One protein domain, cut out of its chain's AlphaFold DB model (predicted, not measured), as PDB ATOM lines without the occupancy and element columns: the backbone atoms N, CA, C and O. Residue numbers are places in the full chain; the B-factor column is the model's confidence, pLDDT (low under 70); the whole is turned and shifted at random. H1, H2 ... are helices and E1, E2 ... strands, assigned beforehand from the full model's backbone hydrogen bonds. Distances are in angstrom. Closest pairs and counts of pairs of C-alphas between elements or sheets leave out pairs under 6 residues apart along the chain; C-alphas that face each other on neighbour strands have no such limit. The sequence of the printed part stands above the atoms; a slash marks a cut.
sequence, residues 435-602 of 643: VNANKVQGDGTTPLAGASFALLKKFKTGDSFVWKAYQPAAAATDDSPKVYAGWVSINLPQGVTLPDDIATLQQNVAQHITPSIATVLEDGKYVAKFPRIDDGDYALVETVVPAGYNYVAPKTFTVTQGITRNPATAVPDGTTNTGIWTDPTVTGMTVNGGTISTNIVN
ATOM      1  N   VAL A 435      31.069 -19.701  33.807       98.50
ATOM      2  CA  VAL A 435      30.696 -18.285  33.659       98.50
ATOM      3  C   VAL A 435      29.182 -18.116  33.652       98.50
ATOM      4  O   VAL A 435      28.480 -18.729  32.853       98.50
ATOM      5  N   ASN A 436      28.692 -17.195  34.483       98.31
ATOM      6  CA  ASN A 436      27.281 -16.848  34.618       98.31
ATOM      7  C   ASN A 436      27.025 -15.383  34.245       98.31
ATOM      8  O   ASN A 436      27.522 -14.445  34.884       98.31
ATOM      9  N   ALA A 437      26.195 -15.187  33.220       98.06
ATOM     10  CA  ALA A 437      25.723 -13.881  32.779       98.06
ATOM     11  C   ALA A 437      24.324 -13.608  33.344       98.06
ATOM     12  O   ALA A 437      23.326 -14.129  32.847       98.06
ATOM     13  N   ASN A 438      24.247 -12.772  34.381       97.69
ATOM     14  CA  ASN A 438      22.988 -12.381  35.015       97.69
ATOM     15  C   ASN A 438      22.392 -11.167  34.304       97.69
ATOM     16  O   ASN A 438      23.009 -10.101  34.236       97.69
ATOM     17  N   LYS A 439      21.164 -11.280  33.813       97.94
ATOM     18  CA  LYS A 439      20.489 -10.209  33.093       97.94
ATOM     19  C   LYS A 439      19.666  -9.332  34.031       97.94
ATOM     20  O   LYS A 439      18.742  -9.801  34.694       97.94
ATOM     21  N   VAL A 440      19.971  -8.033  34.030       97.31
ATOM     22  CA  VAL A 440      19.293  -7.031  34.867       97.31
ATOM     23  C   VAL A 440      18.890  -5.774  34.086       97.31
ATOM     24  O   VAL A 440      19.386  -5.516  32.981       97.31
ATOM     25  N   GLN A 441      17.964  -5.000  34.649       96.44
ATOM     26  CA  GLN A 441      17.537  -3.690  34.156       96.44
ATOM     27  C   GLN A 441      18.574  -2.601  34.469       96.44
ATOM     28  O   GLN A 441      19.610  -2.862  35.077       96.44
ATOM     29  N   GLY A 442      18.285  -1.361  34.059       93.88
ATOM     30  CA  GLY A 442      19.184  -0.207  34.175       93.88
ATOM     31  C   GLY A 442      19.588   0.178  35.604       93.88
ATOM     32  O   GLY A 442      20.577   0.887  35.766       93.88
ATOM     33  N   ASP A 443      18.859  -0.295  36.618       92.50
ATOM     34  CA  ASP A 443      19.199  -0.138  38.038       92.50
ATOM     35  C   ASP A 443      20.320  -1.085  38.509       92.50
ATOM     36  O   ASP A 443      20.804  -0.965  39.633       92.50
ATOM     37  N   GLY A 444      20.734  -2.032  37.662       93.12
ATOM     38  CA  GLY A 444      21.789  -3.000  37.942       93.12
ATOM     39  C   GLY A 444      21.385  -4.168  38.844       93.12
ATOM     40  O   GLY A 444      22.243  -5.004  39.135       93.12
ATOM     41  N   THR A 445      20.121  -4.257  39.273       93.31
ATOM     42  CA  THR A 445      19.669  -5.237  40.278       93.31
ATOM     43  C   THR A 445      18.373  -5.952  39.912       93.31
ATOM     44  O   THR A 445      18.255  -7.143  40.193       93.31
ATOM     45  N   THR A 446      17.423  -5.283  39.255       96.06
ATOM     46  CA  THR A 446      16.137  -5.891  38.902       96.06
ATOM     47  C   THR A 446      16.324  -6.901  37.763       96.06
ATOM     48  O   THR A 446      16.817  -6.508  36.704       96.06
ATOM     49  N   PRO A 447      15.923  -8.177  37.918       97.06
ATOM     50  CA  PRO A 447      16.044  -9.194  36.871       97.06
ATOM     51  C   PRO A 447      15.293  -8.819  35.586       97.06
ATOM     52  O   PRO A 447      14.204  -8.241  35.634       97.06
ATOM     53  N   LEU A 448      15.852  -9.173  34.427       96.94
ATOM     54  CA  LEU A 448      15.257  -8.878  33.121       96.94
ATOM     55  C   LEU A 448      15.215 -10.125  32.228       96.94
ATOM     56  O   LEU A 448      16.251 -10.686  31.890       96.94
ATOM     57  N   ALA A 449      14.005 -10.525  31.837       97.00
ATOM     58  CA  ALA A 449      13.748 -11.688  30.993       97.00
ATOM     59  C   ALA A 449      14.041 -11.430  29.507       97.00
ATOM     60  O   ALA A 449      14.035 -10.288  29.047       97.00
ATOM     61  N   GLY A 450      14.169 -12.514  28.737       96.25
ATOM     62  CA  GLY A 450      14.119 -12.473  27.271       96.25
ATOM     63  C   GLY A 450      15.437 -12.118  26.585       96.25
ATOM     64  O   GLY A 450      15.417 -11.774  25.407       96.25
ATOM     65  N   ALA A 451      16.560 -12.188  27.303       98.06
ATOM     66  CA  ALA A 451      17.886 -12.055  26.710       98.06
ATOM     67  C   ALA A 451      18.485 -13.418  26.351       98.06
ATOM     68  O   ALA A 451      18.212 -14.412  27.034       98.06
ATOM     69  N   SER A 452      19.368 -13.422  25.354       98.44
ATOM     70  CA  SER A 452      20.255 -14.544  25.034       98.44
ATOM     71  C   SER A 452      21.694 -14.063  24.925       98.44
ATOM     72  O   SER A 452      21.944 -12.926  24.518       98.44
ATOM     73  N   PHE A 453      22.633 -14.938  25.274       98.69
ATOM     74  CA  PHE A 453      24.058 -14.637  25.296       98.69
ATOM     75  C   PHE A 453      24.877 -15.679  24.544       98.69
ATOM     76  O   PHE A 453      24.628 -16.877  24.662       98.69
ATOM     77  N   ALA A 454      25.897 -15.225  23.825       98.56
ATOM     78  CA  ALA A 454      27.007 -16.060  23.393       98.56
ATOM     79  C   ALA A 454      28.221 -15.757  24.277       98.56
ATOM     80  O   ALA A 454      28.531 -14.590  24.533       98.56
ATOM     81  N   LEU A 455      28.910 -16.804  24.728       98.75
ATOM     82  CA  LEU A 455      30.250 -16.686  25.289       98.75
ATOM     83  C   LEU A 455      31.246 -16.991  24.177       98.75
ATOM     84  O   LEU A 455      31.150 -18.034  23.530       98.75
ATOM     85  N   LEU A 456      32.178 -16.072  23.955       98.62
ATOM     86  CA  LEU A 456      33.275 -16.249  23.017       98.62
ATOM     87  C   LEU A 456      34.582 -16.435  23.781       98.62
ATOM     88  O   LEU A 456      34.799 -15.716  24.754       98.62
ATOM     89  N   LYS A 457      35.454 -17.324  23.302       98.19
ATOM     90  CA  LYS A 457      36.845 -17.473  23.761       98.19
ATOM     91  C   LYS A 457      37.802 -17.202  22.608       98.19
ATOM     92  O   LYS A 457      37.511 -17.534  21.451       98.19
ATOM     93  N   LYS A 458      38.919 -16.551  22.916       96.88
ATOM     94  CA  LYS A 458      39.972 -16.219  21.959       96.88
ATOM     95  C   LYS A 458      40.998 -17.348  21.905       96.88
ATOM     96  O   LYS A 458      41.657 -17.635  22.898       96.88
ATOM     97  N   PHE A 459      41.171 -17.933  20.728       95.62
ATOM     98  CA  PHE A 459      42.134 -18.999  20.462       95.62
ATOM     99  C   PHE A 459      43.312 -18.452  19.667       95.62
ATOM    100  O   PHE A 459      43.117 -17.745  18.675       95.62
ATOM    101  N   LYS A 460      44.530 -18.819  20.055       92.88
ATOM    102  CA  LYS A 460      45.728 -18.612  19.244       92.88
ATOM    103  C   LYS A 460      45.751 -19.610  18.087       92.88
ATOM    104  O   LYS A 460      45.435 -20.785  18.237       92.88
ATOM    105  N   THR A 461      46.108 -19.151  16.895       91.38
ATOM    106  CA  THR A 461      46.223 -19.983  15.690       91.38
ATOM    107  C   THR A 461      47.412 -19.491  14.874       91.38
ATOM    108  O   THR A 461      47.324 -18.484  14.172       91.38
ATOM    109  N   GLY A 462      48.551 -20.180  15.006       89.38
ATOM    110  CA  GLY A 462      49.833 -19.673  14.513       89.38
ATOM    111  C   GLY A 462      50.167 -18.325  15.162       89.38
ATOM    112  O   GLY A 462      50.116 -18.196  16.385       89.38
ATOM    113  N   ASP A 463      50.437 -17.318  14.331       89.06
ATOM    114  CA  ASP A 463      50.706 -15.936  14.759       89.06
ATOM    115  C   ASP A 463      49.438 -15.057  14.830       89.06
ATOM    116  O   ASP A 463      49.522 -13.842  14.997       89.06
ATOM    117  N   SER A 464      48.248 -15.644  14.656       90.56
ATOM    118  CA  SER A 464      46.954 -14.945  14.648       90.56
ATOM    119  C   SER A 464      46.027 -15.434  15.762       90.56
ATOM    120  O   SER A 464      46.344 -16.375  16.489       90.56
ATOM    121  N   PHE A 465      44.863 -14.794  15.891       92.94
ATOM    122  CA  PHE A 465      43.825 -15.191  16.841       92.94
ATOM    123  C   PHE A 465      42.472 -15.332  16.157       92.94
ATOM    124  O   PHE A 465      42.155 -14.577  15.238       92.94
ATOM    125  N   VAL A 466      41.659 -16.259  16.653       95.06
ATOM    126  CA  VAL A 466      40.273 -16.451  16.224       95.06
ATOM    127  C   VAL A 466      39.350 -16.511  17.433       95.06
ATOM    128  O   VAL A 466      39.706 -17.058  18.475       95.06
ATOM    129  N   TRP A 467      38.149 -15.958  17.294       97.38
ATOM    130  CA  TRP A 467      37.086 -16.134  18.280       97.38
ATOM    131  C   TRP A 467      36.267 -17.376  17.931       97.38
ATOM    132  O   TRP A 467      35.840 -17.540  16.785       97.38
ATOM    133  N   LYS A 468      36.017 -18.225  18.925       97.88
ATOM    134  CA  LYS A 468      35.058 -19.334  18.843       97.88
ATOM    135  C   LYS A 468      33.926 -19.102  19.833       97.88
ATOM    136  O   LYS A 468      34.131 -18.428  20.839       97.88
ATOM    137  N   ALA A 469      32.750 -19.649  19.547       98.38
ATOM    138  CA  ALA A 469      31.589 -19.572  20.426       98.38
ATOM    139  C   ALA A 469      31.413 -20.870  21.219       98.38
ATOM    140  O   ALA A 469      31.653 -21.961  20.698       98.38
ATOM    141  N   TYR A 470      30.971 -20.737  22.468       98.50
ATOM    142  CA  TYR A 470      30.625 -21.867  23.319       98.50
ATOM    143  C   TYR A 470      29.352 -22.557  22.807       98.50
ATOM    144  O   TYR A 470      28.289 -21.938  22.697       98.50
ATOM    145  N   GLN A 471      29.455 -23.851  22.525       96.69
ATOM    146  CA  GLN A 471      28.362 -24.749  22.185       96.69
ATOM    147  C   GLN A 471      27.911 -25.483  23.455       96.69
ATOM    148  O   GLN A 471      28.702 -26.229  24.029       96.69
ATOM    149  N   PRO A 472      26.652 -25.330  23.906       94.62
ATOM    150  CA  PRO A 472      26.110 -26.187  24.953       94.62
ATOM    151  C   PRO A 472      25.844 -27.600  24.421       94.62
ATOM    152  O   PRO A 472      25.454 -27.769  23.260       94.62
ATOM    153  N   ALA A 473      25.992 -28.602  25.288       92.44
ATOM    154  CA  ALA A 473      25.577 -29.963  24.976       92.44
ATOM    155  C   ALA A 473      24.053 -30.045  24.795       92.44
ATOM    156  O   ALA A 473      23.287 -29.383  25.499       92.44
ATOM    157  N   ALA A 474      23.615 -30.901  23.875       91.12
ATOM    158  CA  ALA A 474      22.214 -31.241  23.672       91.12
ATOM    159  C   ALA A 474      22.071 -32.752  23.466       91.12
ATOM    160  O   ALA A 474      22.866 -33.384  22.768       91.12
ATOM    161  N   ALA A 475      21.047 -33.340  24.085       90.31
ATOM    162  CA  ALA A 475      20.728 -34.747  23.881       90.31
ATOM    163  C   ALA A 475      20.338 -35.011  22.419       90.31
ATOM    164  O   ALA A 475      19.814 -34.127  21.740       90.31
ATOM    165  N   ALA A 476      20.570 -36.240  21.955       90.88
ATOM    166  CA  ALA A 476      20.030 -36.676  20.675       90.88
ATOM    167  C   ALA A 476      18.493 -36.631  20.710       90.88
ATOM    168  O   ALA A 476      17.876 -36.966  21.725       90.88
ATOM    169  N   THR A 477      17.894 -36.247  19.593       92.25
ATOM    170  CA  THR A 477      16.458 -36.362  19.330       92.25
ATOM    171  C   THR A 477      16.251 -37.255  18.110       92.25
ATOM    172  O   THR A 477      17.213 -37.604  17.424       92.25
ATOM    173  N   ASP A 478      15.002 -37.604  17.804       90.94
ATOM    174  CA  ASP A 478      14.681 -38.381  16.596       90.94
ATOM    175  C   ASP A 478      15.196 -37.702  15.308       90.94
ATOM    176  O   ASP A 478      15.558 -38.384  14.349       90.94
ATOM    177  N   ASP A 479      15.300 -36.367  15.316       91.88
ATOM    178  CA  ASP A 479      15.671 -35.546  14.160       91.88
ATOM    179  C   ASP A 479      17.097 -34.971  14.232       91.88
ATOM    180  O   ASP A 479      17.527 -34.258  13.320       91.88
ATOM    181  N   SER A 480      17.845 -35.184  15.319       88.50
ATOM    182  CA  SER A 480      19.170 -34.574  15.495       88.50
ATOM    183  C   SER A 480      20.112 -35.429  16.342       88.50
ATOM    184  O   SER A 480      19.720 -35.923  17.400       88.50
ATOM    185  N   PRO A 481      21.381 -35.592  15.922       91.38
ATOM    186  CA  PRO A 481      22.363 -36.324  16.709       91.38
ATOM    187  C   PRO A 481      22.670 -35.599  18.026       91.38
ATOM    188  O   PRO A 481      22.432 -34.400  18.165       91.38
ATOM    189  N   LYS A 482      23.250 -36.335  18.984       89.56
ATOM    190  CA  LYS A 482      23.789 -35.751  20.219       89.56
ATOM    191  C   LYS A 482      24.780 -34.642  19.857       89.56
ATOM    192  O   LYS A 482      25.672 -34.852  19.037       89.56
ATOM    193  N   VAL A 483      24.637 -33.491  20.504       90.62
ATOM    194  CA  VAL A 483      25.586 -32.380  20.420       90.62
ATOM    195  C   VAL A 483      26.407 -32.375  21.697       90.62
ATOM    196  O   VAL A 483      25.858 -32.342  22.798       90.62
ATOM    197  N   TYR A 484      27.722 -32.423  21.543       90.56
ATOM    198  CA  TYR A 484      28.668 -32.310  22.645       90.56
ATOM    199  C   TYR A 484      28.940 -30.840  22.959       90.56
ATOM    200  O   TYR A 484      28.857 -29.989  22.067       90.56
ATOM    201  N   ALA A 485      29.245 -30.537  24.220       94.44
ATOM    202  CA  ALA A 485      29.658 -29.184  24.575       94.44
ATOM    203  C   ALA A 485      31.054 -28.863  24.006       94.44
ATOM    204  O   ALA A 485      31.805 -29.770  23.661       94.44
ATOM    205  N   GLY A 486      31.421 -27.590  23.896       95.25
ATOM    206  CA  GLY A 486      32.785 -27.195  23.520       95.25
ATOM    207  C   GLY A 486      32.831 -25.950  22.647       95.25
ATOM    208  O   GLY A 486      31.851 -25.215  22.539       95.25
ATOM    209  N   TRP A 487      33.970 -25.703  22.003       96.19
ATOM    210  CA  TRP A 487      34.205 -24.472  21.244       96.19
ATOM    211  C   TRP A 487      34.113 -24.675  19.737       96.19
ATOM    212  O   TRP A 487      34.915 -25.391  19.133       96.19
ATOM    213  N   VAL A 488      33.173 -23.973  19.104       96.62
ATOM    214  CA  VAL A 488      32.909 -24.082  17.662       96.62
ATOM    215  C   VAL A 488      33.194 -22.778  16.925       96.62
ATOM    216  O   VAL A 488      33.089 -21.678  17.473       96.62
ATOM    217  N   SER A 489      33.562 -22.897  15.650       96.19
ATOM    218  CA  SER A 489      33.755 -21.741  14.771       96.19
ATOM    219  C   SER A 489      32.468 -20.924  14.640       96.19
ATOM    220  O   SER A 489      31.382 -21.477  14.472       96.19
ATOM    221  N   ILE A 490      32.605 -19.598  14.660       96.19
ATOM    222  CA  ILE A 490      31.484 -18.675  14.472       96.19
ATOM    223  C   ILE A 490      31.190 -18.568  12.972       96.19
ATOM    224  O   ILE A 490      31.977 -18.000  12.215       96.19
ATOM    225  N   ASN A 491      30.046 -19.097  12.541       92.44
ATOM    226  CA  ASN A 491      29.614 -19.041  11.145       92.44
ATOM    227  C   ASN A 491      28.732 -17.808  10.915       92.44
ATOM    228  O   ASN A 491      27.557 -17.799  11.282       92.44
ATOM    229  N   LEU A 492      29.299 -16.764  10.307       93.88
ATOM    230  CA  LEU A 492      28.574 -15.538   9.967       93.88
ATOM    231  C   LEU A 492      28.037 -15.575   8.524       93.88
ATOM    232  O   LEU A 492      28.654 -16.199   7.654       93.88
ATOM    233  N   PRO A 493      26.915 -14.886   8.231       94.81
ATOM    234  CA  PRO A 493      26.442 -14.705   6.861       94.81
ATOM    235  C   PRO A 493      27.495 -14.051   5.959       94.81
ATOM    236  O   PRO A 493      28.338 -13.274   6.410       94.81
ATOM    237  N   GLN A 494      27.412 -14.310   4.652       93.31
ATOM    238  CA  GLN A 494      28.333 -13.724   3.677       93.31
ATOM    239  C   GLN A 494      28.345 -12.186   3.770       93.31
ATOM    240  O   GLN A 494      27.299 -11.542   3.716       93.31
ATOM    241  N   GLY A 495      29.541 -11.599   3.879       90.25
ATOM    242  CA  GLY A 495      29.732 -10.147   3.993       90.25
ATOM    243  C   GLY A 495      29.579  -9.584   5.412       90.25
ATOM    244  O   GLY A 495      29.743  -8.381   5.598       90.25
ATOM    245  N   VAL A 496      29.301 -10.433   6.405       93.62
ATOM    246  CA  VAL A 496      29.292 -10.074   7.826       93.62
ATOM    247  C   VAL A 496      30.576 -10.593   8.470       93.62
ATOM    248  O   VAL A 496      30.881 -11.780   8.382       93.62
ATOM    249  N   THR A 497      31.332  -9.714   9.125       93.88
ATOM    250  CA  THR A 497      32.571 -10.068   9.828       93.88
ATOM    251  C   THR A 497      32.526  -9.584  11.269       93.88
ATOM    252  O   THR A 497      31.844  -8.606  11.589       93.88
ATOM    253  N   LEU A 498      33.274 -10.255  12.145       94.94
ATOM    254  CA  LEU A 498      33.577  -9.699  13.460       94.94
ATOM    255  C   LEU A 498      34.482  -8.465  13.294       94.94
ATOM    256  O   LEU A 498      35.296  -8.440  12.367       94.94
ATOM    257  N   PRO A 499      34.339  -7.440  14.149       94.19
ATOM    258  CA  PRO A 499      35.293  -6.339  14.204       94.19
ATOM    259  C   PRO A 499      36.629  -6.804  14.798       94.19
ATOM    260  O   PRO A 499      36.666  -7.767  15.566       94.19
ATOM    261  N   ASP A 500      37.704  -6.070  14.503       90.19
ATOM    262  CA  ASP A 500      39.034  -6.335  15.069       90.19
ATOM    263  C   ASP A 500      39.033  -6.229  16.604       90.19
ATOM    264  O   ASP A 500      39.613  -7.065  17.299       90.19
ATOM    265  N   ASP A 501      38.336  -5.219  17.137       94.62
ATOM    266  CA  ASP A 501      38.053  -5.089  18.564       94.62
ATOM    267  C   ASP A 501      36.633  -5.576  18.864       94.62
ATOM    268  O   ASP A 501      35.643  -4.894  18.566       94.62
ATOM    269  N   ILE A 502      36.529  -6.747  19.497       96.38
ATOM    270  CA  ILE A 502      35.247  -7.370  19.838       96.38
ATOM    271  C   ILE A 502      34.395  -6.487  20.760       96.38
ATOM    272  O   ILE A 502      33.170  -6.558  20.701       96.38
ATOM    273  N   ALA A 503      35.004  -5.593  21.550       95.69
ATOM    274  CA  ALA A 503      34.267  -4.646  22.386       95.69
ATOM    275  C   ALA A 503      33.469  -3.614  21.564       95.69
ATOM    276  O   ALA A 503      32.555  -2.983  22.091       95.69
ATOM    277  N   THR A 504      33.763  -3.454  20.269       96.06
ATOM    278  CA  THR A 504      33.040  -2.551  19.353       96.06
ATOM    279  C   THR A 504      31.924  -3.244  18.560       96.06
ATOM    280  O   THR A 504      31.263  -2.605  17.736       96.06
ATOM    281  N   LEU A 505      31.687  -4.543  18.794       96.69
ATOM    282  CA  LEU A 505      30.682  -5.339  18.088       96.69
ATOM    283  C   LEU A 505      29.289  -4.711  18.187       96.69
ATOM    284  O   LEU A 505      28.755  -4.513  19.279       96.69
ATOM    285  N   GLN A 506      28.681  -4.452  17.030       95.56
ATOM    286  CA  GLN A 506      27.344  -3.873  16.918       95.56
ATOM    287  C   GLN A 506      26.242  -4.940  16.921       95.56
ATOM    288  O   GLN A 506      26.444  -6.075  16.484       95.56
ATOM    289  N   GLN A 507      25.040  -4.543  17.349       95.12
ATOM    290  CA  GLN A 507      23.873  -5.423  17.484       95.12
ATOM    291  C   GLN A 507      23.531  -6.197  16.198       95.12
ATOM    292  O   GLN A 507      23.194  -7.378  16.255       95.12
ATOM    293  N   ASN A 508      23.638  -5.553  15.029       93.44
ATOM    294  CA  ASN A 508      23.323  -6.169  13.736       93.44
ATOM    295  C   ASN A 508      24.265  -7.328  13.375       93.44
ATOM    296  O   ASN A 508      23.886  -8.174  12.570       93.44
ATOM    297  N   VAL A 509      25.466  -7.374  13.958       96.19
ATOM    298  CA  VAL A 509      26.401  -8.500  13.832       96.19
ATOM    299  C   VAL A 509      26.188  -9.489  14.978       96.19
ATOM    300  O   VAL A 509      26.066 -10.683  14.720       96.19
ATOM    301  N   ALA A 510      26.060  -9.001  16.218       97.25
ATOM    302  CA  ALA A 510      25.888  -9.821  17.421       97.25
ATOM    303  C   ALA A 510      24.717 -10.816  17.322       97.25
ATOM    304  O   ALA A 510      24.864 -11.972  17.705       97.25
ATOM    305  N   GLN A 511      23.590 -10.405  16.734       96.25
ATOM    306  CA  GLN A 511      22.412 -11.267  16.548       96.25
ATOM    307  C   GLN A 511      22.646 -12.498  15.648       96.25
ATOM    308  O   GLN A 511      21.828 -13.412  15.645       96.25
ATOM    309  N   HIS A 512      23.731 -12.520  14.866       96.25
ATOM    310  CA  HIS A 512      24.090 -13.648  14.000       96.25
ATOM    311  C   HIS A 512      25.081 -14.617  14.657       96.25
ATOM    312  O   HIS A 512      25.384 -15.660  14.079       96.25
ATOM    313  N   ILE A 513      25.609 -14.288  15.841       97.50
ATOM    314  CA  ILE A 513      26.556 -15.151  16.544       97.50
ATOM    315  C   ILE A 513      25.798 -16.336  17.134       97.50
ATOM    316  O   ILE A 513      24.912 -16.186  17.976       97.50
ATOM    317  N   THR A 514      26.176 -17.525  16.680       94.06
ATOM    318  CA  THR A 514      25.685 -18.803  17.183       94.06
ATOM    319  C   THR A 514      26.877 -19.714  17.478       94.06
ATOM    320  O   THR A 514      27.908 -19.582  16.810       94.06
ATOM    321  N   PRO A 515      26.766 -20.625  18.458       96.44
ATOM    322  CA  PRO A 515      25.615 -20.868  19.340       96.44
ATOM    323  C   PRO A 515      25.383 -19.751  20.375       96.44
ATOM    324  O   PRO A 515      26.266 -18.940  20.642       96.44
ATOM    325  N   SER A 516      24.171 -19.684  20.936       96.12
ATOM    326  CA  SER A 516      23.839 -18.774  22.042       96.12
ATOM    327  C   SER A 516      22.837 -19.419  23.001       96.12
ATOM    328  O   SER A 516      22.082 -20.308  22.609       96.12
ATOM    329  N   ILE A 517      22.842 -18.979  24.258       97.88
ATOM    330  CA  ILE A 517      22.053 -19.533  25.359       97.88
ATOM    331  C   ILE A 517      21.041 -18.487  25.823       97.88
ATOM    332  O   ILE A 517      21.410 -17.365  26.179       97.88
ATOM    333  N   ALA A 518      19.760 -18.854  25.824       97.94
ATOM    334  CA  ALA A 518      18.700 -18.025  26.385       97.94
ATOM    335  C   ALA A 518      18.789 -17.996  27.915       97.94
ATOM    336  O   ALA A 518      19.067 -19.007  28.557       97.94
ATOM    337  N   THR A 519      18.519 -16.834  28.499       97.81
ATOM    338  CA  THR A 519      18.462 -16.692  29.955       97.81
ATOM    339  C   THR A 519      17.261 -17.430  30.546       97.81
ATOM    340  O   THR A 519      16.140 -17.325  30.044       97.81
ATOM    341  N   VAL A 520      17.485 -18.131  31.654       97.38
ATOM    342  CA  VAL A 520      16.450 -18.835  32.425       97.38
ATOM    343  C   VAL A 520      16.338 -18.245  33.826       97.38
ATOM    344  O   VAL A 520      17.312 -17.713  34.355       97.38
ATOM    345  N   LEU A 521      15.137 -18.280  34.411       96.50
ATOM    346  CA  LEU A 521      14.910 -17.783  35.769       96.50
ATOM    347  C   LEU A 521      15.379 -18.827  36.789       96.50
ATOM    348  O   LEU A 521      14.728 -19.855  36.955       96.50
ATOM    349  N   GLU A 522      16.460 -18.529  37.502       95.06
ATOM    350  CA  GLU A 522      17.022 -19.353  38.575       95.06
ATOM    351  C   GLU A 522      17.362 -18.466  39.776       95.06
ATOM    352  O   GLU A 522      17.932 -17.388  39.617       95.06
ATOM    353  N   ASP A 523      16.960 -18.877  40.982       92.50
ATOM    354  CA  ASP A 523      17.193 -18.138  42.236       92.50
ATOM    355  C   ASP A 523      16.834 -16.640  42.162       92.50
ATOM    356  O   ASP A 523      17.514 -15.764  42.703       92.50
ATOM    357  N   GLY A 524      15.745 -16.330  41.451       93.25
ATOM    358  CA  GLY A 524      15.263 -14.964  41.262       93.25
ATOM    359  C   GLY A 524      16.088 -14.121  40.284       93.25
ATOM    360  O   GLY A 524      15.878 -12.915  40.233       93.25
ATOM    361  N   LYS A 525      17.000 -14.708  39.500       94.31
ATOM    362  CA  LYS A 525      17.798 -14.034  38.462       94.31
ATOM    363  C   LYS A 525      17.566 -14.684  37.103       94.31
ATOM    364  O   LYS A 525      17.430 -15.896  37.010       94.31
ATOM    365  N   TYR A 526      17.558 -13.889  36.036       98.00
ATOM    366  CA  TYR A 526      17.647 -14.426  34.679       98.00
ATOM    367  C   TYR A 526      19.117 -14.648  34.340       98.00
ATOM    368  O   TYR A 526      19.872 -13.679  34.293       98.00
ATOM    369  N   VAL A 527      19.535 -15.896  34.139       98.06
ATOM    370  CA  VAL A 527      20.945 -16.269  33.963       98.06
ATOM    371  C   VAL A 527      21.145 -17.115  32.711       98.06
ATOM    372  O   VAL A 527      20.330 -17.980  32.400       98.06
ATOM    373  N   ALA A 528      22.229 -16.851  31.982       98.31
ATOM    374  CA  ALA A 528      22.799 -17.778  31.009       98.31
ATOM    375  C   ALA A 528      24.101 -18.343  31.594       98.31
ATOM    376  O   ALA A 528      24.958 -17.564  32.029       98.31
ATOM    377  N   LYS A 529      24.216 -19.673  31.633       98.00
ATOM    378  CA  LYS A 529      25.346 -20.397  32.228       98.00
ATOM    379  C   LYS A 529      26.210 -21.040  31.152       98.00
ATOM    380  O   LYS A 529      25.686 -21.677  30.239       98.00
ATOM    381  N   PHE A 530      27.520 -20.903  31.300       98.38
ATOM    382  CA  PHE A 530      28.538 -21.456  30.413       98.38
ATOM    383  C   PHE A 530      29.493 -22.307  31.260       98.38
ATOM    384  O   PHE A 530      30.472 -21.779  31.794       98.38
ATOM    385  N   PRO A 531      29.152 -23.585  31.496       97.62
ATOM    386  CA  PRO A 531      29.918 -24.450  32.377       97.62
ATOM    387  C   PRO A 531      31.165 -25.005  31.691       97.62
ATOM    388  O   PRO A 531      31.188 -25.184  30.477       97.62
ATOM    389  N   ARG A 532      32.132 -25.398  32.518       97.25
ATOM    390  CA  ARG A 532      33.347 -26.129  32.152       97.25
ATOM    391  C   ARG A 532      34.214 -25.406  31.128       97.25
ATOM    392  O   ARG A 532      34.440 -25.904  30.025       97.25
ATOM    393  N   ILE A 533      34.652 -24.219  31.515       97.25
ATOM    394  CA  ILE A 533      35.663 -23.461  30.787       97.25
ATOM    395  C   ILE A 533      36.991 -23.462  31.554       97.25
ATOM    396  O   ILE A 533      36.997 -23.691  32.762       97.25
ATOM    397  N   ASP A 534      38.088 -23.157  30.888       96.25
ATOM    398  CA  ASP A 534      39.429 -22.978  31.461       96.25
ATOM    399  C   ASP A 534      39.819 -21.485  31.582       96.25
ATOM    400  O   ASP A 534      38.969 -20.588  31.665       96.25
ATOM    401  N   ASP A 535      41.117 -21.216  31.682       95.81
ATOM    402  CA  ASP A 535      41.703 -19.891  31.655       95.81
ATOM    403  C   ASP A 535      41.897 -19.332  30.225       95.81
ATOM    404  O   ASP A 535      42.098 -20.027  29.230       95.81
ATOM    405  N   GLY A 536      41.819 -18.006  30.083       96.94
ATOM    406  CA  GLY A 536      41.886 -17.366  28.767       96.94
ATOM    407  C   GLY A 536      41.150 -16.037  28.654       96.94
ATOM    408  O   GLY A 536      40.625 -15.494  29.628       96.94
ATOM    409  N   ASP A 537      41.115 -15.504  27.433       97.94
ATOM    410  CA  ASP A 537      40.423 -14.258  27.098       97.94
ATOM    411  C   ASP A 537      39.037 -14.531  26.504       97.94
ATOM    412  O   ASP A 537      38.892 -15.231  25.495       97.94
ATOM    413  N   TYR A 538      38.022 -13.887  27.080       98.56
ATOM    414  CA  TYR A 538      36.618 -14.109  26.758       98.56
ATOM    415  C   TYR A 538      35.866 -12.821  26.420       98.56
ATOM    416  O   TYR A 538      36.249 -11.712  26.805       98.56
ATOM    417  N   ALA A 539      34.731 -12.985  25.738       98.38
ATOM    418  CA  ALA A 539      33.727 -11.945  25.548       98.38
ATOM    419  C   ALA A 539      32.308 -12.500  25.750       98.38
ATOM    420  O   ALA A 539      31.911 -13.467  25.102       98.38
ATOM    421  N   LEU A 540      31.520 -11.852  26.611       98.56
ATOM    422  CA  LEU A 540      30.078 -12.083  26.728       98.56
ATOM    423  C   LEU A 540      29.332 -11.148  25.773       98.56
ATOM    424  O   LEU A 540      29.377  -9.927  25.940       98.56
ATOM    425  N   VAL A 541      28.630 -11.725  24.799       98.62
ATOM    426  CA  VAL A 541      27.888 -11.006  23.756       98.62
ATOM    427  C   VAL A 541      26.388 -11.210  23.943       98.62
ATOM    428  O   VAL A 541      25.919 -12.345  23.943       98.62
ATOM    429  N   GLU A 542      25.620 -10.125  24.057       98.38
ATOM    430  CA  GLU A 542      24.152 -10.180  24.046       98.38
ATOM    431  C   GLU A 542      23.649 -10.394  22.608       98.38
ATOM    432  O   GLU A 542      23.685  -9.484  21.781       98.38
ATOM    433  N   THR A 543      23.196 -11.606  22.285       98.12
ATOM    434  CA  THR A 543      22.737 -11.962  20.930       98.12
ATOM    435  C   THR A 543      21.257 -11.659  20.723       98.12
ATOM    436  O   THR A 543      20.832 -11.364  19.607       98.12
ATOM    437  N   VAL A 544      20.469 -11.668  21.802       97.88
ATOM    438  CA  VAL A 544      19.065 -11.245  21.800       97.88
ATOM    439  C   VAL A 544      18.881 -10.179  22.867       97.88
ATOM    440  O   VAL A 544      19.039 -10.446  24.056       97.88
ATOM    441  N   VAL A 545      18.534  -8.973  22.424       96.62
ATOM    442  CA  VAL A 545      18.241  -7.836  23.302       96.62
ATOM    443  C   VAL A 545      16.778  -7.917  23.749       96.62
ATOM    444  O   VAL A 545      15.899  -8.024  22.886       96.62
ATOM    445  N   PRO A 546      16.477  -7.817  25.057       95.69
ATOM    446  CA  PRO A 546      15.102  -7.776  25.543       95.69
ATOM    447  C   PRO A 546      14.270  -6.665  24.893       95.69
ATOM    448  O   PRO A 546      14.740  -5.545  24.676       95.69
ATOM    449  N   ALA A 547      12.996  -6.948  24.623       92.69
ATOM    450  CA  ALA A 547      12.093  -5.980  24.009       92.69
ATOM    451  C   ALA A 547      11.991  -4.683  24.841       92.69
ATOM    452  O   ALA A 547      11.751  -4.723  26.047       92.69
ATOM    453  N   GLY A 548      12.154  -3.524  24.191       92.00
ATOM    454  CA  GLY A 548      12.106  -2.203  24.840       92.00
ATOM    455  C   GLY A 548      13.429  -1.727  25.460       92.00
ATOM    456  O   GLY A 548      13.461  -0.668  26.096       92.00
ATOM    457  N   TYR A 549      14.514  -2.479  25.265       94.94
ATOM    458  CA  TYR A 549      15.841  -2.167  25.784       94.94
ATOM    459  C   TYR A 549      16.868  -1.945  24.671       94.94
ATOM    460  O   TYR A 549      16.711  -2.395  23.539       94.94
ATOM    461  N   ASN A 550      17.943  -1.237  25.017       94.38
ATOM    462  CA  ASN A 550      19.059  -0.970  24.115       94.38
ATOM    463  C   ASN A 550      20.122  -2.065  24.221       94.38
ATOM    464  O   ASN A 550      20.399  -2.514  25.331       94.38
ATOM    465  N   TYR A 551      20.746  -2.417  23.095       95.06
ATOM    466  CA  TYR A 551      21.919  -3.294  23.049       95.06
ATOM    467  C   TYR A 551      23.068  -2.781  23.926       95.06
ATOM    468  O   TYR A 551      23.320  -1.572  23.996       95.06
ATOM    469  N   VAL A 552      23.780  -3.717  24.550       94.38
ATOM    470  CA  VAL A 552      24.993  -3.467  25.328       94.38
ATOM    471  C   VAL A 552      26.174  -4.092  24.595       94.38
ATOM    472  O   VAL A 552      26.121  -5.255  24.208       94.38
ATOM    473  N   ALA A 553      27.238  -3.311  24.405       95.94
ATOM    474  CA  ALA A 553      28.472  -3.803  23.803       95.94
ATOM    475  C   ALA A 553      29.048  -4.994  24.598       95.94
ATOM    476  O   ALA A 553      28.823  -5.064  25.813       95.94
ATOM    477  N   PRO A 554      29.792  -5.914  23.958       98.19
ATOM    478  CA  PRO A 554      30.286  -7.099  24.641       98.19
ATOM    479  C   PRO A 554      31.129  -6.768  25.869       98.19
ATOM    480  O   PRO A 554      31.936  -5.837  25.856       98.19
ATOM    481  N   LYS A 555      30.976  -7.569  26.925       97.88
ATOM    482  CA  LYS A 555      31.848  -7.494  28.098       97.88
ATOM    483  C   LYS A 555      33.033  -8.429  27.889       97.88
ATOM    484  O   LYS A 555      32.853  -9.644  27.916       97.88
ATOM    485  N   THR A 556      34.221  -7.865  27.698       98.12
ATOM    486  CA  THR A 556      35.479  -8.617  27.629       98.12
ATOM    487  C   THR A 556      36.068  -8.827  29.021       98.12
ATOM    488  O   THR A 556      35.897  -7.988  29.911       98.12
ATOM    489  N   PHE A 557      36.723  -9.965  29.229       98.19
ATOM    490  CA  PHE A 557      37.393 -10.303  30.484       98.19
ATOM    491  C   PHE A 557      38.434 -11.400  30.259       98.19
ATOM    492  O   PHE A 557      38.336 -12.168  29.307       98.19
ATOM    493  N   THR A 558      39.402 -11.475  31.167       98.06
ATOM    494  CA  THR A 558      40.413 -12.533  31.199       98.06
ATOM    495  C   THR A 558      40.190 -13.369  32.447       98.06
ATOM    496  O   THR A 558      40.089 -12.821  33.551       98.06
ATOM    497  N   VAL A 559      40.112 -14.680  32.266       97.44
ATOM    498  CA  VAL A 559      40.201 -15.666  33.337       97.44
ATOM    499  C   VAL A 559      41.665 -16.044  33.468       97.44
ATOM    500  O   VAL A 559      42.292 -16.438  32.493       97.44
ATOM    501  N   THR A 560      42.235 -15.862  34.655       94.38
ATOM    502  CA  THR A 560      43.573 -16.364  34.982       94.38
ATOM    503  C   THR A 560      43.425 -17.563  35.904       94.38
ATOM    504  O   THR A 560      42.693 -17.464  36.897       94.38
ATOM    505  N   GLN A 561      44.125 -18.655  35.579       88.56
ATOM    506  CA  GLN A 561      44.061 -19.903  36.334       88.56
ATOM    507  C   GLN A 561      44.239 -19.696  37.840       88.56
ATOM    508  O   GLN A 561      45.068 -18.904  38.301       88.56
ATOM    509  N   GLY A 562      43.456 -20.445  38.609       79.69
ATOM    510  CA  GLY A 562      43.520 -20.492  40.063       79.69
ATOM    511  C   GLY A 562      44.312 -21.698  40.563       79.69
ATOM    512  O   GLY A 562      43.854 -22.396  41.456       79.69
ATOM    513  N   ILE A 563      45.485 -22.007  40.015       76.62
ATOM    514  CA  ILE A 563      46.206 -23.241  40.373       76.62
ATOM    515  C   ILE A 563      47.612 -22.903  40.864       76.62
ATOM    516  O   ILE A 563      48.395 -22.271  40.156       76.62
ATOM    517  N   THR A 564      47.967 -23.357  42.072       67.06
ATOM    518  CA  THR A 564      49.370 -23.333  42.514       67.06
ATOM    519  C   THR A 564      50.014 -24.680  42.218       67.06
ATOM    520  O   THR A 564      49.665 -25.701  42.811       67.06
ATOM    521  N   ARG A 565      50.975 -24.669  41.290       62.91
ATOM    522  CA  ARG A 565      51.808 -25.825  40.942       62.91
ATOM    523  C   ARG A 565      52.895 -25.974  42.007       62.91
ATOM    524  O   ARG A 565      53.743 -25.090  42.121       62.91
ATOM    525  N   ASN A 566      52.888 -27.055  42.787       54.69
ATOM    526  CA  ASN A 566      54.069 -27.386  43.580       54.69
ATOM    527  C   ASN A 566      55.103 -27.989  42.613       54.69
ATOM    528  O   ASN A 566      54.753 -28.909  41.877       54.69
ATOM    529  N   PRO A 567      56.345 -27.484  42.518       44.91
ATOM    530  CA  PRO A 567      57.380 -28.212  41.799       44.91
ATOM    531  C   PRO A 567      57.549 -29.593  42.440       44.91
ATOM    532  O   PRO A 567      57.626 -29.688  43.667       44.91
ATOM    533  N   ALA A 568      57.602 -30.634  41.605       44.31
ATOM    534  CA  ALA A 568      57.818 -32.026  41.984       44.31
ATOM    535  C   ALA A 568      58.875 -32.141  43.097       44.31
ATOM    536  O   ALA A 568      60.082 -32.053  42.864       44.31
ATOM    537  N   THR A 569      58.415 -32.288  44.336       36.69
ATOM    538  CA  THR A 569      59.253 -32.578  45.496       36.69
ATOM    539  C   THR A 569      58.881 -33.974  45.953       36.69
ATOM    540  O   THR A 569      57.720 -34.246  46.250       36.69
ATOM    541  N   ALA A 570      59.865 -34.875  45.962       34.81
ATOM    542  CA  ALA A 570      59.712 -36.205  46.528       34.81
ATOM    543  C   ALA A 570      59.295 -36.069  48.001       34.81
ATOM    544  O   ALA A 570      60.047 -35.512  48.807       34.81
ATOM    545  N   VAL A 571      58.098 -36.547  48.344       35.12
ATOM    546  CA  VAL A 571      57.627 -36.589  49.732       35.12
ATOM    547  C   VAL A 571      58.007 -37.953  50.332       35.12
ATOM    548  O   VAL A 571      57.751 -38.978  49.702       35.12
ATOM    549  N   PRO A 572      58.611 -38.008  51.535       32.66
ATOM    550  CA  PRO A 572      59.008 -39.260  52.191       32.66
ATOM    551  C   PRO A 572      57.865 -40.193  52.643       32.66
ATOM    552  O   PRO A 572      58.164 -41.259  53.177       32.66
ATOM    553  N   ASP A 573      56.589 -39.811  52.501       34.38
ATOM    554  CA  ASP A 573      55.439 -40.502  53.115       34.38
ATOM    555  C   ASP A 573      54.545 -41.306  52.153       34.38
ATOM    556  O   ASP A 573      53.593 -41.946  52.598       34.38
ATOM    557  N   GLY A 574      54.865 -41.338  50.856       43.47
ATOM    558  CA  GLY A 574      54.125 -42.151  49.887       43.47
ATOM    559  C   GLY A 574      52.776 -41.570  49.446       43.47
ATOM    560  O   GLY A 574      51.977 -42.291  48.865       43.47
ATOM    561  N   THR A 575      52.507 -40.284  49.655       40.56
ATOM    562  CA  THR A 575      51.447 -39.583  48.913       40.56
ATOM    563  C   THR A 575      52.043 -38.373  48.214       40.56
ATOM    564  O   THR A 575      52.447 -37.409  48.860       40.56
ATOM    565  N   THR A 576      52.155 -38.422  46.888       45.00
ATOM    566  CA  THR A 576      52.709 -37.316  46.104       45.00
ATOM    567  C   THR A 576      51.656 -36.248  45.795       45.00
ATOM    568  O   THR A 576      50.463 -36.507  45.652       45.00
ATOM    569  N   ASN A 577      52.164 -35.017  45.825       53.03
ATOM    570  CA  ASN A 577      51.533 -33.707  45.707       53.03
ATOM    571  C   ASN A 577      50.239 -33.623  44.879       53.03
ATOM    572  O   ASN A 577      50.200 -33.923  43.694       53.03
ATOM    573  N   THR A 578      49.203 -33.059  45.501       57.78
ATOM    574  CA  THR A 578      47.965 -32.645  44.835       57.78
ATOM    575  C   THR A 578      48.120 -31.200  44.365       57.78
ATOM    576  O   THR A 578      48.519 -30.333  45.145       57.78
ATOM    577  N   GLY A 579      47.826 -30.906  43.095       62.38
ATOM    578  CA  GLY A 579      47.744 -29.516  42.648       62.38
ATOM    579  C   GLY A 579      46.780 -28.726  43.541       62.38
ATOM    580  O   GLY A 579      45.659 -29.167  43.802       62.38
ATOM    581  N   ILE A 580      47.230 -27.582  44.060       74.19
ATOM    582  CA  ILE A 580      46.453 -26.820  45.040       74.19
ATOM    583  C   ILE A 580      45.472 -25.926  44.294       74.19
ATOM    584  O   ILE A 580      45.874 -25.011  43.568       74.19
ATOM    585  N   TRP A 581      44.186 -26.178  44.525       82.38
ATOM    586  CA  TRP A 581      43.116 -25.307  44.065       82.38
ATOM    587  C   TRP A 581      43.146 -23.957  44.782       82.38
ATOM    588  O   TRP A 581      43.171 -23.869  46.013       82.38
ATOM    589  N   THR A 582      43.024 -22.906  43.991       85.38
ATOM    590  CA  THR A 582      42.577 -21.575  44.385       85.38
ATOM    591  C   THR A 582      41.488 -21.136  43.405       85.38
ATOM    592  O   THR A 582      41.379 -21.662  42.302       85.38
ATOM    593  N   ASP A 583      40.627 -20.200  43.795       88.12
ATOM    594  CA  ASP A 583      39.642 -19.689  42.839       88.12
ATOM    595  C   ASP A 583      40.343 -18.954  41.677       88.12
ATOM    596  O   ASP A 583      41.367 -18.296  41.904       88.12
ATOM    597  N   PRO A 584      39.803 -19.023  40.442       93.38
ATOM    598  CA  PRO A 584      40.352 -18.266  39.325       93.38
ATOM    599  C   PRO A 584      40.242 -16.767  39.600       93.38
ATOM    600  O   PRO A 584      39.348 -16.299  40.312       93.38
ATOM    601  N   THR A 585      41.125 -15.978  38.994       94.88
ATOM    602  CA  THR A 585      41.073 -14.518  39.142       94.88
ATOM    603  C   THR A 585      40.497 -13.868  37.892       94.88
ATOM    604  O   THR A 585      40.933 -14.130  36.773       94.88
ATOM    605  N   VAL A 586      39.482 -13.019  38.091       96.19
ATOM    606  CA  VAL A 586      38.793 -12.290  37.018       96.19
ATOM    607  C   VAL A 586      38.501 -10.867  37.481       96.19
ATOM    608  O   VAL A 586      37.757 -10.638  38.437       96.19
ATOM    609  N   THR A 587      39.085  -9.877  36.808       95.19
ATOM    610  CA  THR A 587      38.936  -8.472  37.214       95.19
ATOM    611  C   THR A 587      37.509  -7.973  36.965       95.19
ATOM    612  O   THR A 587      36.984  -8.067  35.858       95.19
ATOM    613  N   GLY A 588      36.875  -7.388  37.987       92.81
ATOM    614  CA  GLY A 588      35.546  -6.770  37.857       92.81
ATOM    615  C   GLY A 588      34.381  -7.763  37.746       92.81
ATOM    616  O   GLY A 588      33.305  -7.399  37.253       92.81
ATOM    617  N   MET A 589      34.587  -9.007  38.185       96.81
ATOM    618  CA  MET A 589      33.572 -10.059  38.282       96.81
ATOM    619  C   MET A 589      33.620 -10.703  39.672       96.81
ATOM    620  O   MET A 589      34.601 -10.572  40.399       96.81
ATOM    621  N   THR A 590      32.527 -11.349  40.073       96.69
ATOM    622  CA  THR A 590      32.483 -12.121  41.325       96.69
ATOM    623  C   THR A 590      32.930 -13.543  41.038       96.69
ATOM    624  O   THR A 590      32.410 -14.139  40.101       96.69
ATOM    625  N   VAL A 591      33.840 -14.088  41.841       95.69
ATOM    626  CA  VAL A 591      34.261 -15.492  41.760       95.69
ATOM    627  C   VAL A 591      33.941 -16.178  43.082       95.69
ATOM    628  O   VAL A 591      34.181 -15.601  44.143       95.69
ATOM    629  N   ASN A 592      33.346 -17.367  43.020       93.88
ATOM    630  CA  ASN A 592      33.064 -18.192  44.189       93.88
ATOM    631  C   ASN A 592      33.095 -19.674  43.800       93.88
ATOM    632  O   ASN A 592      32.227 -20.121  43.050       93.88
ATOM    633  N   GLY A 593      34.085 -20.420  44.296       88.62
ATOM    634  CA  GLY A 593      34.148 -21.876  44.140       88.62
ATOM    635  C   GLY A 593      34.224 -22.333  42.683       88.62
ATOM    636  O   GLY A 593      33.594 -23.322  42.317       88.62
ATOM    637  N   GLY A 594      34.948 -21.595  41.840       92.62
ATOM    638  CA  GLY A 594      35.044 -21.836  40.395       92.62
ATOM    639  C   GLY A 594      33.911 -21.245  39.544       92.62
ATOM    640  O   GLY A 594      33.996 -21.296  38.319       92.62
ATOM    641  N   THR A 595      32.880 -20.634  40.141       96.94
ATOM    642  CA  THR A 595      31.834 -19.912  39.399       96.94
ATOM    643  C   THR A 595      32.156 -18.421  39.304       96.94
ATOM    644  O   THR A 595      32.217 -17.712  40.309       96.94
ATOM    645  N   ILE A 596      32.287 -17.925  38.080       98.12
ATOM    646  CA  ILE A 596      32.550 -16.536  37.711       98.12
ATOM    647  C   ILE A 596      31.224 -15.890  37.293       98.12
ATOM    648  O   ILE A 596      30.535 -16.367  36.400       98.12
ATOM    649  N   SER A 597      30.828 -14.787  37.920       97.31
ATOM    650  CA  SER A 597      29.523 -14.151  37.701       97.31
ATOM    651  C   SER A 597      29.627 -12.657  37.421       97.31
ATOM    652  O   SER A 597      30.405 -11.930  38.046       97.31
ATOM    653  N   THR A 598      28.769 -12.168  36.523       97.44
ATOM    654  CA  THR A 598      28.594 -10.733  36.258       97.44
ATOM    655  C   THR A 598      27.144 -10.382  35.956       97.44
ATOM    656  O   THR A 598      26.403 -11.182  35.391       97.44
ATOM    657  N   ASN A 599      26.757  -9.140  36.256       97.38
ATOM    658  CA  ASN A 599      25.511  -8.563  35.759       97.38
ATOM    659  C   ASN A 599      25.729  -7.914  34.383       97.38
ATOM    660  O   ASN A 599      26.727  -7.216  34.181       97.38
ATOM    661  N   ILE A 600      24.779  -8.111  33.467       97.19
ATOM    662  CA  ILE A 600      24.666  -7.417  32.181       97.19
ATOM    663  C   ILE A 600      23.433  -6.507  32.227       97.19
ATOM    664  O   ILE A 600      22.287  -6.964  32.319       97.19
ATOM    665  N   VAL A 601      23.690  -5.201  32.191       96.94
ATOM    666  CA  VAL A 601      22.725  -4.128  32.462       96.94
ATOM    667  C   VAL A 601      22.199  -3.555  31.155       96.94
ATOM    668  O   VAL A 601      22.953  -2.878  30.462       96.94
ATOM    669  N   ASN A 602      20.903  -3.710  30.862       95.50
ATOM    670  CA  ASN A 602      20.309  -2.991  29.730       95.50
ATOM    671  C   ASN A 602      19.503  -1.795  30.212       95.50
ATOM    672  O   ASN A 602      18.689  -1.888  31.130       95.50
TER     673      ASN A 602
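What this domain is: This is residues 435 to 602 of the 643 residues of a protein of Bifidobacterium criceti (UniProt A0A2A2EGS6). Two strongly twisted five-stranded sheets lie face to face as a sandwich, their strands crossed at 41 degrees, and from this body a long loop of residues 560 to 589 reaches outward, with residues 570 to 575 sticking out at its tip. The tip of the E2 and E3 hairpin, residues 460 to 465, also sticks out, and a short helix, H1, sits on one sheet. The printed part has 168 residues, mostly strand by class though under half lie in named elements, in the order E1 E2 E3 E4 H1 E5 E6 E7 E8 E9 E10. One sheet, E4 E3 E2 E7 E8, is antiparallel; the other, E5 E6 E1 E10 E9, is mixed. The whole is only just compact, close to loose, with a radius of gyration of the C-alphas of 18.5 A, and elongated, spanning 65 by 40 by 39 A.

Where its parts are: In the antiparallel sheet, E2 is residues 452 to 461, 28.1 A long; E3 is 464 to 471, 22.3 A; E4 is 486 to 489; E7 is 536 to 544, 24.6 A; and E8 is 555 to 559. In the mixed sheet, E1 is residues 435 to 440, beginning at C-alpha 435 (30.696, -18.285, 33.659); E5 is 520 to 522; E6 is 525 to 533, 21.6 A; E9 is 590 to 592; and E10 is 595 to 601, 19.5 A, ending at C-alpha 601 (22.725, -4.128, 32.462). H1 is residues 507 to 510.

How they stand to each other: E2, E3 and E4 form a meander, each strand the antiparallel neighbour of the one before, with N 459 and O 466 at 2.8 A and N 471 and O 486 at 2.8 A. On the other side of E2 is E7, with N 454 and O 541 at 2.9 A, then E8, which forms a hairpin with E7, with N 538 and O 557 at 2.8 A. H1 is on this sheet at a height of 6.9 A, only just over none of its strands; its closest C-alpha to E7 is that of Ala 510, 5.2 A from that of Thr 543. It is too short for an O i to N i+4 pair. Between the sheets, the closest C-alphas of E2 and E6 are those of Phe 453 and Ala 528, 6.6 A apart. In the mixed sheet E1 and E10 are parallel, with N 436 and O 596 at 2.8 A. E1 and E6 are antiparallel, with N 439 and O 526 at 2.8 A. The edge strands form hairpins: E5 with E6, N 522 and O 525 at 2.8 A, and E9 with E10, N 597 and O 590 at 2.8 A.

The domain as a whole: The C-alphas farthest apart, of Gly 548 and Pro 572, are 65.7 A apart. The printed part has no cut. The links E1 to E2, E3 to E4, E4 to H1 and E8 to E9 are long; within the last, residues 563 to 564 pair antiparallel with 580 to 581. The mean pLDDT of the printed part is 90.3, and residues 564 to 579 are under 70.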